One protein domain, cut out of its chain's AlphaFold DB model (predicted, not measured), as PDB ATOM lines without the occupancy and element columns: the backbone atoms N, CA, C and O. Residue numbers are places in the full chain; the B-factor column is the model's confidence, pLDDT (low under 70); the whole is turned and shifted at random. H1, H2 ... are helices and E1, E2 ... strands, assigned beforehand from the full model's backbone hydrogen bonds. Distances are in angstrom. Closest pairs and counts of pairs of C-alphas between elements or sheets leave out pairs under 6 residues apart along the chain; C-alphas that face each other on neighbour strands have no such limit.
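Overview. This is residues 4 to 105 of the 115 residues of an uncharacterized protein of Bacillus sp. AFS001701 (UniProt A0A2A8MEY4). One strongly twisted six-stranded sheet forms a wall, with three helices covering one face and the other face bare. The long helix H3 lies along the sheet between H1, over the E1 and E2 end, and the shorter H2, over E4. The printed part has 102 residues, with three named helices and six named strands in the order H1 E1 E2 E3 E4 H2 E5 E6 H3. The sheet runs E1 E2 E3 E4 E6 E5, antiparallel throughout, and the class is mixed, helices and strands. The whole is compact and rounded, with a radius of gyration of the C-alphas of 12.8 A and spans of 31 by 30 by 24 A.

Along the chain. Look first for the strands: E1 is residues 18 to 20, E2 27 to 32, E3 35 to 41, E4 45 to 51, E5 68 to 72 and E6 75 to 81. E4 is 19.4 A from first to last C-alpha, E6 19.2 A, E3 18.3 A and E2 17.1 A. Find C-alpha 4 at (15.860, 11.617, -12.438), where H1 begins; it runs 14.0 A to residue 13. H2 is residues 55 to 62. H3, residues 85 to 103, runs 27.1 A to C-alpha 103 at (33.356, 23.174, -23.069).

Arrangement. Start at the sheet, whose edge strands are E1 and E5. E1 E2 E3 E4 form a meander, each strand the antiparallel neighbour of the one before: look for N 19 and O 31 at 2.8 A, N 30 and O 38 at 2.8 A, and N 39 and O 47 at 2.7 A. Next, N 46 and O 80 of E4 and E6 are 2.8 A apart. In the hairpin E5 and E6, N 70 and O 77 are 2.9 A apart. E4, H2, E5 form a split strand-helix-strand unit, two strands running the same way with E6 between them, and its crossover is right-handed. The helices and sheet make two layers, H1, H2 and H3 being on the same face. H3 has a height over the sheet of 8.7 A and runs along the strands, at 4 degrees to E3 on the local plane; the closest C-alphas of H3 and E3 are those of Leu 95 and Ala 37, 7.2 A apart. H1, at a height of 10.0 A, runs along the strands, at 5 degrees to E2 on the local plane. H1 and H3 are close but not clearly touching, their closest C-alphas, of Phe 10 and Lys 92, being 7.6 A apart. H2 lies over E4, slantwise to it at 41 degrees on the local plane. H2 and H3 only just touch, with 3 pairs of C-alphas within 8 A, H3 using residues 97 to 101 alone; the closest are those of Val 56 and Met 98, 6.8 A apart. H1 and H2 are apart. In H1, H2 and H3 every O i to N i+4 pair is within hydrogen-bond range.

Size, cuts and confidence. The C-alphas farthest apart, of Asn 13 and Asn 73, are 36.1 A apart. The printed part has no cut and no long link; E1 to E2 is short, the other links tight. Mean pLDDT of the printed part is 82.6; look for values under 70 at residues 34, 72 to 73 and 105.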
ATOM      1  N   ILE A   4      15.492  10.199 -12.499       81.81
ATOM      2  CA  ILE A   4      15.860  11.617 -12.438       81.81
ATOM      3  C   ILE A   4      16.911  11.847 -11.350       81.81
ATOM      4  O   ILE A   4      17.888  12.539 -11.616       81.81
ATOM      5  N   ASP A   5      16.751  11.252 -10.166       85.62
ATOM      6  CA  ASP A   5      17.731  11.383  -9.079       85.62
ATOM      7  C   ASP A   5      19.088  10.805  -9.494       85.62
ATOM      8  O   ASP A   5      20.105  11.477  -9.354       85.62
ATOM      9  N   LEU A   6      19.101   9.625 -10.126       86.50
ATOM     10  CA  LEU A   6      20.324   9.000 -10.650       86.50
ATOM     11  C   LEU A   6      21.030   9.855 -11.714       86.50
ATOM     12  O   LEU A   6      22.263   9.880 -11.785       86.50
ATOM     13  N   LEU A   7      20.267  10.530 -12.577       84.56
ATOM     14  CA  LEU A   7      20.823  11.425 -13.593       84.56
ATOM     15  C   LEU A   7      21.318  12.738 -12.984       84.56
ATOM     16  O   LEU A   7      22.400  13.189 -13.346       84.56
ATOM     17  N   LYS A   8      20.586  13.318 -12.026       83.56
ATOM     18  CA  LYS A   8      21.013  14.515 -11.289       83.56
ATOM     19  C   LYS A   8      22.285  14.259 -10.492       83.56
ATOM     20  O   LYS A   8      23.224  15.039 -10.610       83.56
ATOM     21  N   GLU A   9      22.353  13.156  -9.749       89.19
ATOM     22  CA  GLU A   9      23.569  12.748  -9.038       89.19
ATOM     23  C   GLU A   9      24.746  12.612  -9.997       89.19
ATOM     24  O   GLU A   9      25.831  13.112  -9.727       89.19
ATOM     25  N   PHE A  10      24.540  11.971 -11.148       89.38
ATOM     26  CA  PHE A  10      25.588  11.852 -12.153       89.38
ATOM     27  C   PHE A  10      26.060  13.214 -12.684       89.38
ATOM     28  O   PHE A  10      27.267  13.429 -12.792       89.38
ATOM     29  N   ILE A  11      25.128  14.116 -13.003       85.69
ATOM     30  CA  ILE A  11      25.412  15.473 -13.492       85.69
ATOM     31  C   ILE A  11      26.241  16.247 -12.467       85.69
ATOM     32  O   ILE A  11      27.289  16.787 -12.825       85.69
ATOM     33  N   ILE A  12      25.817  16.230 -11.199       85.69
ATOM     34  CA  ILE A  12      26.510  16.885 -10.084       85.69
ATOM     35  C   ILE A  12      27.901  16.274  -9.900       85.69
ATOM     36  O   ILE A  12      28.894  16.988  -9.930       85.69
ATOM     37  N   ASN A  13      28.003  14.946  -9.811       88.88
ATOM     38  CA  ASN A  13      29.275  14.246  -9.597       88.88
ATOM     39  C   ASN A  13      30.292  14.456 -10.725       88.88
ATOM     40  O   ASN A  13      31.491  14.244 -10.539       88.88
ATOM     41  N   LYS A  14      29.825  14.807 -11.924       86.81
ATOM     42  CA  LYS A  14      30.676  15.094 -13.082       86.81
ATOM     43  C   LYS A  14      30.822  16.585 -13.368       86.81
ATOM     44  O   LYS A  14      31.479  16.909 -14.353       86.81
ATOM     45  N   ASN A  15      30.266  17.458 -12.522       84.69
ATOM     46  CA  ASN A  15      30.238  18.910 -12.709       84.69
ATOM     47  C   ASN A  15      29.801  19.299 -14.129       84.69
ATOM     48  O   ASN A  15      30.387  20.177 -14.760       84.69
ATOM     49  N   LEU A  16      28.808  18.589 -14.674       82.06
ATOM     50  CA  LEU A  16      28.250  18.941 -15.973       82.06
ATOM     51  C   LEU A  16      27.373  20.168 -15.736       82.06
ATOM     52  O   LEU A  16      26.455  20.096 -14.923       82.06
ATOM     53  N   GLU A  17      27.650  21.281 -16.414       83.69
ATOM     54  CA  GLU A  17      26.909  22.554 -16.317       83.69
ATOM     55  C   GLU A  17      25.492  22.457 -16.931       83.69
ATOM     56  O   GLU A  17      25.052  23.294 -17.719       83.69
ATOM     57  N   ILE A  18      24.779  21.374 -16.620       85.38
ATOM     58  CA  ILE A  18      23.429  21.080 -17.072       85.38
ATOM     59  C   ILE A  18      22.442  21.692 -16.086       85.38
ATOM     60  O   ILE A  18      22.383  21.325 -14.911       85.38
ATOM     61  N   ILE A  19      21.585  22.558 -16.605       84.75
ATOM     62  CA  ILE A  19      20.438  23.111 -15.904       84.75
ATOM     63  C   ILE A  19      19.292  22.103 -16.005       84.75
ATOM     64  O   ILE A  19      18.911  21.671 -17.095       84.75
ATOM     65  N   THR A  20      18.733  21.717 -14.857       85.81
ATOM     66  CA  THR A  20      17.553  20.843 -14.796       85.81
ATOM     67  C   THR A  20      16.300  21.686 -14.574       85.81
ATOM     68  O   THR A  20      16.256  22.494 -13.648       85.81
ATOM     69  N   SER A  21      15.270  21.504 -15.401       83.69
ATOM     70  CA  SER A  21      13.983  22.180 -15.218       83.69
ATOM     71  C   SER A  21      13.242  21.647 -13.990       83.69
ATOM     72  O   SER A  21      13.510  20.546 -13.499       83.69
ATOM     73  N   LYS A  22      12.227  22.386 -13.526       85.62
ATOM     74  CA  LYS A  22      11.240  21.812 -12.604       85.62
ATOM     75  C   LYS A  22      10.551  20.621 -13.305       85.62
ATOM     76  O   LYS A  22      10.125  20.796 -14.451       85.62
ATOM     77  N   PRO A  23      10.466  19.436 -12.673       83.44
ATOM     78  CA  PRO A  23       9.730  18.301 -13.224       83.44
ATOM     79  C   PRO A  23       8.260  18.644 -13.478       83.44
ATOM     80  O   PRO A  23       7.644  19.354 -12.679       83.44
ATOM     81  N   THR A  24       7.698  18.127 -14.568       88.50
ATOM     82  CA  THR A  24       6.257  18.163 -14.850       88.50
ATOM     83  C   THR A  24       5.625  16.792 -14.580       88.50
ATOM     84  O   THR A  24       6.310  15.830 -14.234       88.50
ATOM     85  N   ASN A  25       4.311  16.675 -14.795       85.81
ATOM     86  CA  ASN A  25       3.598  15.394 -14.727       85.81
ATOM     87  C   ASN A  25       3.962  14.426 -15.867       85.81
ATOM     88  O   ASN A  25       3.451  13.308 -15.890       85.81
ATOM     89  N   THR A  26       4.787  14.843 -16.830       87.19
ATOM     90  CA  THR A  26       5.120  14.052 -18.021       87.19
ATOM     91  C   THR A  26       6.620  13.847 -18.197       87.19
ATOM     92  O   THR A  26       7.024  12.748 -18.585       87.19
ATOM     93  N   TYR A  27       7.441  14.863 -17.916       89.06
ATOM     94  CA  TYR A  27       8.891  14.784 -18.087       89.06
ATOM     95  C   TYR A  27       9.666  15.822 -17.260       89.06
ATOM     96  O   TYR A  27       9.119  16.786 -16.723       89.06
ATOM     97  N   THR A  28      10.985  15.646 -17.193       89.06
ATOM     98  CA  THR A  28      11.952  16.649 -16.720       89.06
ATOM     99  C   THR A  28      12.941  16.964 -17.831       89.06
ATOM    100  O   THR A  28      13.459  16.041 -18.459       89.06
ATOM    101  N   LYS A  29      13.219  18.249 -18.072       90.31
ATOM    102  CA  LYS A  29      14.137  18.702 -19.122       90.31
ATOM    103  C   LYS A  29      15.515  19.041 -18.564       90.31
ATOM    104  O   LYS A  29      15.633  19.610 -17.480       90.31
ATOM    105  N   PHE A  30      16.536  18.739 -19.348       89.00
ATOM    106  CA  PHE A  30      17.943  19.011 -19.102       89.00
ATOM    107  C   PHE A  30      18.465  19.907 -20.230       89.00
ATOM    108  O   PHE A  30      18.177  19.664 -21.404       89.00
ATOM    109  N   SER A  31      19.231  20.949 -19.908       85.31
ATOM    110  CA  SER A  31      19.815  21.845 -20.915       85.31
ATOM    111  C   SER A  31      21.205  22.357 -20.535       85.31
ATOM    112  O   SER A  31      21.491  22.563 -19.362       85.31
ATOM    113  N   TYR A  32      22.069  22.598 -21.521       78.50
ATOM    114  CA  TYR A  32      23.360  23.280 -21.346       78.50
ATOM    115  C   TYR A  32      23.222  24.736 -21.800       78.50
ATOM    116  O   TYR A  32      23.194  24.974 -23.002       78.50
ATOM    117  N   ASN A  33      23.113  25.720 -20.902       72.25
ATOM    118  CA  ASN A  33      23.046  27.151 -21.268       72.25
ATOM    119  C   ASN A  33      22.125  27.459 -22.478       72.25
ATOM    120  O   ASN A  33      22.524  28.118 -23.436       72.25
ATOM    121  N   GLY A  34      20.894  26.929 -22.464       68.44
ATOM    122  CA  GLY A  34      19.907  27.100 -23.547       68.44
ATOM    123  C   GLY A  34      19.948  26.039 -24.659       68.44
ATOM    124  O   GLY A  34      19.040  25.993 -25.486       68.44
ATOM    125  N   PHE A  35      20.939  25.149 -24.655       75.44
ATOM    126  CA  PHE A  35      21.055  24.007 -25.563       75.44
ATOM    127  C   PHE A  35      20.327  22.766 -25.027       75.44
ATOM    128  O   PHE A  35      20.375  22.498 -23.830       75.44
ATOM    129  N   ASP A  36      19.680  21.983 -25.894       83.31
ATOM    130  CA  ASP A  36      18.959  20.770 -25.485       83.31
ATOM    131  C   ASP A  36      19.929  19.670 -25.015       83.31
ATOM    132  O   ASP A  36      20.741  19.162 -25.788       83.31
ATOM    133  N   ALA A  37      19.841  19.296 -23.736       85.69
ATOM    134  CA  ALA A  37      20.563  18.167 -23.147       85.69
ATOM    135  C   ALA A  37      19.629  16.980 -22.863       85.69
ATOM    136  O   ALA A  37      20.031  16.034 -22.184       85.69
ATOM    137  N   GLY A  38      18.401  17.015 -23.389       90.00
ATOM    138  CA  GLY A  38      17.426  15.936 -23.366       90.00
ATOM    139  C   GLY A  38      16.361  16.038 -22.276       90.00
ATOM    140  O   GLY A  38      16.357  16.916 -21.418       90.00
ATOM    141  N   GLU A  39      15.420  15.108 -22.323       91.38
ATOM    142  CA  GLU A  39      14.210  15.045 -21.516       91.38
ATOM    143  C   GLU A  39      14.035  13.618 -20.993       91.38
ATOM    144  O   GLU A  39      14.116  12.660 -21.759       91.38
ATOM    145  N   VAL A  40      13.777  13.465 -19.696       90.12
ATOM    146  CA  VAL A  40      13.446  12.173 -19.076       90.12
ATOM    147  C   VAL A  40      11.949  12.129 -18.836       90.12
ATOM    148  O   VAL A  40      11.428  12.959 -18.092       90.12
ATOM    149  N   TYR A  41      11.272  11.170 -19.455       89.44
ATOM    150  CA  TYR A  41       9.832  10.965 -19.357       89.44
ATOM    151  C   TYR A  41       9.489   9.984 -18.236       89.44
ATOM    152  O   TYR A  41      10.285   9.116 -17.878       89.44
ATOM    153  N   ASN A  42       8.260  10.076 -17.730       85.31
ATOM    154  CA  ASN A  42       7.766   9.206 -16.655       85.31
ATOM    155  C   ASN A  42       7.626   7.731 -17.055       85.31
ATOM    156  O   ASN A  42       7.510   6.871 -16.191       85.31
ATOM    157  N   ASN A  43       7.647   7.436 -18.354       85.19
ATOM    158  CA  ASN A  43       7.699   6.075 -18.881       85.19
ATOM    159  C   ASN A  43       9.136   5.560 -19.027       85.19
ATOM    160  O   ASN A  43       9.390   4.691 -19.856       85.19
ATOM    161  N   ASP A  44      10.077   6.154 -18.295       83.25
ATOM    162  CA  ASP A  44      11.472   5.750 -18.278       83.25
ATOM    163  C   ASP A  44      12.213   5.888 -19.617       83.25
ATOM    164  O   ASP A  44      13.259   5.274 -19.818       83.25
ATOM    165  N   SER A  45      11.718   6.728 -20.526       87.81
ATOM    166  CA  SER A  45      12.441   7.054 -21.754       87.81
ATOM    167  C   SER A  45      13.220   8.358 -21.612       87.81
ATOM    168  O   SER A  45      12.716   9.351 -21.087       87.81
ATOM    169  N   TYR A  46      14.458   8.368 -22.099       89.94
ATOM    170  CA  TYR A  46      15.232   9.586 -22.309       89.94
ATOM    171  C   TYR A  46      15.167   9.971 -23.784       89.94
ATOM    172  O   TYR A  46      15.444   9.153 -24.664       89.94
ATOM    173  N   ARG A  47      14.795  11.217 -24.065       90.31
ATOM    174  CA  ARG A  47      14.693  11.755 -25.422       90.31
ATOM    175  C   ARG A  47      15.600  12.951 -25.577       90.31
ATOM    176  O   ARG A  47      15.687  13.775 -24.683       90.31
ATOM    177  N   ILE A  48      16.230  13.082 -26.730       88.31
ATOM    178  CA  ILE A  48      17.008  14.271 -27.064       88.31
ATOM    179  C   ILE A  48      16.728  14.671 -28.503       88.31
ATOM    180  O   ILE A  48      16.731  13.824 -29.402       88.31
ATOM    181  N   SER A  49      16.470  15.963 -28.711       86.06
ATOM    182  CA  SER A  49      16.326  16.528 -30.048       86.06
ATOM    183  C   SER A  49      17.691  16.954 -30.565       86.06
ATOM    184  O   SER A  49      18.344  17.836 -30.017       86.06
ATOM    185  N   ILE A  50      18.111  16.342 -31.660       81.81
ATOM    186  CA  ILE A  50      19.394  16.587 -32.304       81.81
ATOM    187  C   ILE A  50      19.133  17.349 -33.595       81.81
ATOM    188  O   ILE A  50      18.344  16.919 -34.442       81.81
ATOM    189  N   VAL A  51      19.802  18.482 -33.764       80.06
ATOM    190  CA  VAL A  51      19.741  19.248 -35.010       80.06
ATOM    191  C   VAL A  51      20.541  18.511 -36.089       80.06
ATOM    192  O   VAL A  51      21.667  18.073 -35.853       80.06
ATOM    193  N   ARG A  52      19.972  18.352 -37.289       78.06
ATOM    194  CA  ARG A  52      20.695  17.725 -38.410       78.06
ATOM    195  C   ARG A  52      21.901  18.569 -38.824       78.06
ATOM    196  O   ARG A  52      21.856  19.795 -38.807       78.06
ATOM    197  N   GLY A  53      22.986  17.907 -39.203       76.62
ATOM    198  CA  GLY A  53      24.280  18.514 -39.511       76.62
ATOM    199  C   GLY A  53      25.112  18.887 -38.281       76.62
ATOM    200  O   GLY A  53      26.240  19.368 -38.438       76.62
ATOM    201  N   SER A  54      24.599  18.672 -37.065       77.50
ATOM    202  CA  SER A  54      25.281  19.100 -35.849       77.50
ATOM    203  C   SER A  54      26.426  18.174 -35.435       77.50
ATOM    204  O   SER A  54      26.570  17.029 -35.874       77.50
ATOM    205  N   LYS A  55      27.294  18.673 -34.549       77.56
ATOM    206  CA  LYS A  55      28.366  17.853 -33.966       77.56
ATOM    207  C   LYS A  55      27.802  16.751 -33.069       77.56
ATOM    208  O   LYS A  55      28.411  15.684 -32.996       77.56
ATOM    209  N   VAL A  56      26.647  16.982 -32.445       77.31
ATOM    210  CA  VAL A  56      25.930  15.957 -31.684       77.31
ATOM    211  C   VAL A  56      25.477  14.847 -32.630       77.31
ATOM    212  O   VAL A  56      25.822  13.695 -32.383       77.31
ATOM    213  N   GLU A  57      24.871  15.160 -33.782       80.25
ATOM    214  CA  GLU A  57      24.510  14.148 -34.796       80.25
ATOM    215  C   GLU A  57      25.719  13.280 -35.205       80.25
ATOM    216  O   GLU A  57      25.625  12.055 -35.298       80.25
ATOM    217  N   ARG A  58      26.908  13.881 -35.357       80.00
ATOM    218  CA  ARG A  58      28.145  13.133 -35.662       80.00
ATOM    219  C   ARG A  58      28.572  12.184 -34.540       80.00
ATOM    220  O   ARG A  58      29.085  11.106 -34.838       80.00
ATOM    221  N   ILE A  59      28.403  12.559 -33.269       79.38
ATOM    222  CA  ILE A  59      28.657  11.652 -32.131       79.38
ATOM    223  C   ILE A  59      27.718  10.454 -32.217       79.38
ATOM    224  O   ILE A  59      28.170   9.316 -32.082       79.38
ATOM    225  N   PHE A  60      26.441  10.718 -32.483       77.31
ATOM    226  CA  PHE A  60      25.411   9.701 -32.635       77.31
ATOM    227  C   PHE A  60      25.703   8.737 -33.786       77.31
ATOM    228  O   PHE A  60      25.553   7.536 -33.614       77.31
ATOM    229  N   HIS A  61      26.196   9.220 -34.928       77.00
ATOM    230  CA  HIS A  61      26.597   8.341 -36.032       77.00
ATOM    231  C   HIS A  61      27.871   7.536 -35.750       77.00
ATOM    232  O   HIS A  61      27.992   6.401 -36.207       77.00
ATOM    233  N   LYS A  62      28.836   8.102 -35.015       78.12
ATOM    234  CA  LYS A  62      30.097   7.412 -34.685       78.12
ATOM    235  C   LYS A  62      29.930   6.331 -33.619       78.12
ATOM    236  O   LYS A  62      30.735   5.404 -33.557       78.12
ATOM    237  N   ARG A  63      28.944   6.472 -32.737       72.38
ATOM    238  CA  ARG A  63      28.710   5.569 -31.606       72.38
ATOM    239  C   ARG A  63      27.507   4.682 -31.915       72.38
ATOM    240  O   ARG A  63      26.432   5.175 -32.223       72.38
ATOM    241  N   LYS A  64      27.663   3.364 -31.788       72.12
ATOM    242  CA  LYS A  64      26.556   2.406 -31.941       72.12
ATOM    243  C   LYS A  64      25.678   2.388 -30.684       72.12
ATOM    244  O   LYS A  64      25.708   1.423 -29.929       72.12
ATOM    245  N   PHE A  65      24.954   3.474 -30.427       76.69
ATOM    246  CA  PHE A  65      23.973   3.506 -29.346       76.69
ATOM    247  C   PHE A  65      22.742   2.665 -29.715       76.69
ATOM    248  O   PHE A  65      22.259   2.720 -30.849       76.69
ATOM    249  N   LYS A  66      22.218   1.903 -28.754       76.19
ATOM    250  CA  LYS A  66      20.953   1.171 -28.851       76.19
ATOM    251  C   LYS A  66      19.815   2.157 -28.580       76.19
ATOM    252  O   LYS A  66      19.426   2.378 -27.441       76.19
ATOM    253  N   MET A  67      19.331   2.795 -29.639       77.50
ATOM    254  CA  MET A  67      18.318   3.850 -29.567       77.50
ATOM    255  C   MET A  67      17.310   3.730 -30.705       77.50
ATOM    256  O   MET A  67      17.639   3.272 -31.802       77.50
ATOM    257  N   LYS A  68      16.089   4.203 -30.461       83.31
ATOM    258  CA  LYS A  68      15.089   4.431 -31.507       83.31
ATOM    259  C   LYS A  68      15.294   5.836 -32.061       83.31
ATOM    260  O   LYS A  68      15.456   6.788 -31.301       83.31
ATOM    261  N   ILE A  69      15.293   5.966 -33.384       80.94
ATOM    262  CA  ILE A  69      15.451   7.255 -34.057       80.94
ATOM    263  C   ILE A  69      14.139   7.610 -34.748       80.94
ATOM    264  O   ILE A  69      13.699   6.885 -35.637       80.94
ATOM    265  N   SER A  70      13.555   8.747 -34.377       81.12
ATOM    266  CA  SER A  70      12.485   9.391 -35.138       81.12
ATOM    267  C   SER A  70      13.050  10.590 -35.897       81.12
ATOM    268  O   SER A  70      13.882  11.330 -35.369       81.12
ATOM    269  N   LYS A  71      12.638  10.768 -37.153       78.69
ATOM    270  CA  LYS A  71      13.086  11.870 -38.012       78.69
ATOM    271  C   LYS A  71      11.894  12.757 -38.328       78.69
ATOM    272  O   LYS A  71      10.898  12.263 -38.844       78.69
ATOM    273  N   ASP A  72      12.038  14.048 -38.072       69.62
ATOM    274  CA  ASP A  72      11.069  15.070 -38.459       69.62
ATOM    275  C   ASP A  72      11.829  16.234 -39.104       69.62
ATOM    276  O   ASP A  72      12.715  16.793 -38.467       69.62
ATOM    277  N   ASN A  73      11.548  16.552 -40.372       67.31
ATOM    278  CA  ASN A  73      12.170  17.601 -41.201       67.31
ATOM    279  C   ASN A  73      13.659  17.916 -40.884       67.31
ATOM    280  O   ASN A  73      14.568  17.326 -41.484       67.31
ATOM    281  N   ASN A  74      13.912  18.814 -39.917       71.50
ATOM    282  CA  ASN A  74      15.239  19.321 -39.525       71.50
ATOM    283  C   ASN A  74      15.797  18.768 -38.198       71.50
ATOM    284  O   ASN A  74      16.891  19.155 -37.778       71.50
ATOM    285  N   LYS A  75      15.071  17.875 -37.526       73.81
ATOM    286  CA  LYS A  75      15.429  17.316 -36.221       73.81
ATOM    287  C   LYS A  75      15.419  15.792 -36.249       73.81
ATOM    288  O   LYS A  75      14.586  15.140 -36.878       73.81
ATOM    289  N   ILE A  76      16.373  15.225 -35.530       81.75
ATOM    290  CA  ILE A  76      16.443  13.807 -35.216       81.75
ATOM    291  C   ILE A  76      16.133  13.682 -33.735       81.75
ATOM    292  O   ILE A  76      16.856  14.219 -32.905       81.75
ATOM    293  N   VAL A  77      15.063  12.978 -33.398       85.38
ATOM    294  CA  VAL A  77      14.751  12.656 -32.009       85.38
ATOM    295  C   VAL A  77      15.317  11.277 -31.726       85.38
ATOM    296  O   VAL A  77      14.846  10.278 -32.277       85.38
ATOM    297  N   ALA A  78      16.343  11.224 -30.882       86.12
ATOM    298  CA  ALA A  78      16.864   9.968 -30.367       86.12
ATOM    299  C   ALA A  78      16.152   9.622 -29.060       86.12
ATOM    300  O   ALA A  78      16.032  10.465 -28.171       86.12
ATOM    301  N   ILE A  79      15.678   8.383 -28.964       88.62
ATOM    302  CA  ILE A  79      14.931   7.858 -27.824       88.62
ATOM    303  C   ILE A  79      15.695   6.659 -27.264       88.62
ATOM    304  O   ILE A  79      15.982   5.701 -27.988       88.62
ATOM    305  N   PHE A  80      16.002   6.725 -25.974       87.31
ATOM    306  CA  PHE A  80      16.665   5.687 -25.197       87.31
ATOM    307  C   PHE A  80      15.672   5.152 -24.166       87.31
ATOM    308  O   PHE A  80      15.182   5.915 -23.333       87.31
ATOM    309  N   ASP A  81      15.383   3.856 -24.220       86.38
ATOM    310  CA  ASP A  81      14.551   3.187 -23.220       86.38
ATOM    311  C   ASP A  81      15.457   2.842 -22.024       86.38
ATOM    312  O   ASP A  81      16.379   2.047 -22.165       86.38
ATOM    313  N   LEU A  82      15.270   3.481 -20.861       83.88
ATOM    314  CA  LEU A  82      16.170   3.348 -19.700       83.88
ATOM    315  C   LEU A  82      15.851   2.114 -18.843       83.88
ATOM    316  O   LEU A  82      15.791   2.201 -17.613       83.88
ATOM    317  N   GLU A  83      15.565   0.979 -19.466       82.06
ATOM    318  CA  GLU A  83      15.112  -0.224 -18.761       82.06
ATOM    319  C   GLU A  83      16.261  -0.926 -18.033       82.06
ATOM    320  O   GLU A  83      16.069  -1.433 -16.928       82.06
ATOM    321  N   GLN A  84      17.467  -0.910 -18.609       82.00
ATOM    322  CA  GLN A  84      18.629  -1.617 -18.079       82.00
ATOM    323  C   GLN A  84      19.748  -0.655 -17.661       82.00
ATOM    324  O   GLN A  84      19.852   0.485 -18.117       82.00
ATOM    325  N   ALA A  85      20.648  -1.132 -16.794       80.31
ATOM    326  CA  ALA A  85      21.817  -0.362 -16.365       80.31
ATOM    327  C   ALA A  85      22.709   0.062 -17.550       80.31
ATOM    328  O   ALA A  85      23.277   1.156 -17.545       80.31
ATOM    329  N   GLU A  86      22.794  -0.771 -18.586       82.12
ATOM    330  CA  GLU A  86      23.532  -0.480 -19.817       82.12
ATOM    331  C   GLU A  86      22.946   0.712 -20.586       82.12
ATOM    332  O   GLU A  86      23.696   1.527 -21.131       82.12
ATOM    333  N   ASP A  87      21.624   0.887 -20.576       82.25
ATOM    334  CA  ASP A  87      20.954   2.013 -21.235       82.25
ATOM    335  C   ASP A  87      21.296   3.339 -20.536       82.25
ATOM    336  O   ASP A  87      21.593   4.351 -21.178       82.25
ATOM    337  N   PHE A  88      21.396   3.319 -19.205       82.75
ATOM    338  CA  PHE A  88      21.898   4.459 -18.436       82.75
ATOM    339  C   PHE A  88      23.359   4.790 -18.739       82.75
ATOM    340  O   PHE A  88      23.715   5.970 -18.795       82.75
ATOM    341  N   ILE A  89      24.222   3.788 -18.934       86.94
ATOM    342  CA  ILE A  89      25.630   4.012 -19.306       86.94
ATOM    343  C   ILE A  89      25.707   4.740 -20.652       86.94
ATOM    344  O   ILE A  89      26.528   5.650 -20.813       86.94
ATOM    345  N   GLN A  90      24.833   4.396 -21.598       86.69
ATOM    346  CA  GLN A  90      24.768   5.058 -22.900       86.69
ATOM    347  C   GLN A  90      24.376   6.531 -22.773       86.69
ATOM    348  O   GLN A  90      25.091   7.388 -23.300       86.69
ATOM    349  N   VAL A  91      23.322   6.847 -22.011       88.25
ATOM    350  CA  VAL A  91      22.902   8.242 -21.781       88.25
ATOM    351  C   VAL A  91      23.977   9.038 -21.040       88.25
ATOM    352  O   VAL A  91      24.333  10.137 -21.465       88.25
ATOM    353  N   LYS A  92      24.600   8.472 -20.000       89.25
ATOM    354  CA  LYS A  92      25.726   9.108 -19.288       89.25
ATOM    355  C   LYS A  92      26.906   9.398 -20.217       89.25
ATOM    356  O   LYS A  92      27.484  10.484 -20.182       89.25
ATOM    357  N   THR A  93      27.251   8.439 -21.073       88.44
ATOM    358  CA  THR A  93      28.331   8.585 -22.058       88.44
ATOM    359  C   THR A  93      28.012   9.677 -23.072       88.44
ATOM    360  O   THR A  93      28.890  10.464 -23.430       88.44
ATOM    361  N   LEU A  94      26.765   9.743 -23.534       87.75
ATOM    362  CA  LEU A  94      26.310  10.790 -24.433       87.75
ATOM    363  C   LEU A  94      26.453  12.173 -23.787       87.75
ATOM    364  O   LEU A  94      27.126  13.032 -24.359       87.75
ATOM    365  N   LEU A  95      25.901  12.361 -22.583       88.50
ATOM    366  CA  LEU A  95      25.953  13.633 -21.860       88.50
ATOM    367  C   LEU A  95      27.396  14.109 -21.649       88.50
ATOM    368  O   LEU A  95      27.687  15.275 -21.894       88.50
ATOM    369  N   LEU A  96      28.323  13.212 -21.297       88.94
ATOM    370  CA  LEU A  96      29.747  13.550 -21.163       88.94
ATOM    371  C   LEU A  96      30.378  14.020 -22.474       88.94
ATOM    372  O   LEU A  96      31.184  14.949 -22.476       88.94
ATOM    373  N   ASN A  97      30.054  13.372 -23.592       85.75
ATOM    374  CA  ASN A  97      30.585  13.791 -24.886       85.75
ATOM    375  C   ASN A  97      29.992  15.135 -25.318       85.75
ATOM    376  O   ASN A  97      30.714  15.954 -25.879       85.75
ATOM    377  N   MET A  98      28.716  15.384 -25.020       82.25
ATOM    378  CA  MET A  98      28.081  16.678 -25.265       82.25
ATOM    379  C   MET A  98      28.711  17.786 -24.417       82.25
ATOM    380  O   MET A  98      29.082  18.814 -24.974       82.25
ATOM    381  N   ALA A  99      28.933  17.560 -23.118       82.44
ATOM    382  CA  ALA A  99      29.637  18.511 -22.254       82.44
ATOM    383  C   ALA A  99      31.032  18.847 -22.796       82.44
ATOM    384  O   ALA A  99      31.408  20.011 -22.874       82.44
ATOM    385  N   LYS A 100      31.790  17.838 -23.248       83.44
ATOM    386  CA  LYS A 100      33.099  18.057 -23.885       83.44
ATOM    387  C   LYS A 100      33.002  18.906 -25.151       83.44
ATOM    388  O   LYS A 100      33.890  19.712 -25.399       83.44
ATOM    389  N   LEU A 101      31.959  18.722 -25.966       78.56
ATOM    390  CA  LEU A 101      31.744  19.574 -27.136       78.56
ATOM    391  C   LEU A 101      31.491  21.026 -26.723       78.56
ATOM    392  O   LEU A 101      32.140  21.919 -27.262       78.56
ATOM    393  N   VAL A 102      30.593  21.248 -25.761       73.12
ATOM    394  CA  VAL A 102      30.250  22.590 -25.267       73.12
ATOM    395  C   VAL A 102      31.485  23.280 -24.676       73.12
ATOM    396  O   VAL A 102      31.835  24.376 -25.104       73.12
ATOM    397  N   ASN A 103      32.213  22.600 -23.788       71.56
ATOM    398  CA  ASN A 103      33.356  23.174 -23.069       71.56
ATOM    399  C   ASN A 103      34.573  23.449 -23.963       71.56
ATOM    400  O   ASN A 103      35.384  24.311 -23.646       71.56
ATOM    401  N   ASN A 104      34.699  22.771 -25.106       74.50
ATOM    402  CA  ASN A 104      35.767  23.037 -26.074       74.50
ATOM    403  C   ASN A 104      35.475  24.252 -26.980       74.50
ATOM    404  O   ASN A 104      36.071  24.373 -28.051       74.50
ATOM    405  N   GLY A 105      34.512  25.112 -26.621       58.97
ATOM    406  CA  GLY A 105      34.087  26.260 -27.435       58.97
ATOM    407  C   GLY A 105      33.412  25.856 -28.750       58.97
ATOM    408  O   GLY A 105      33.105  26.692 -29.597       58.97
TER     409      GLY A 105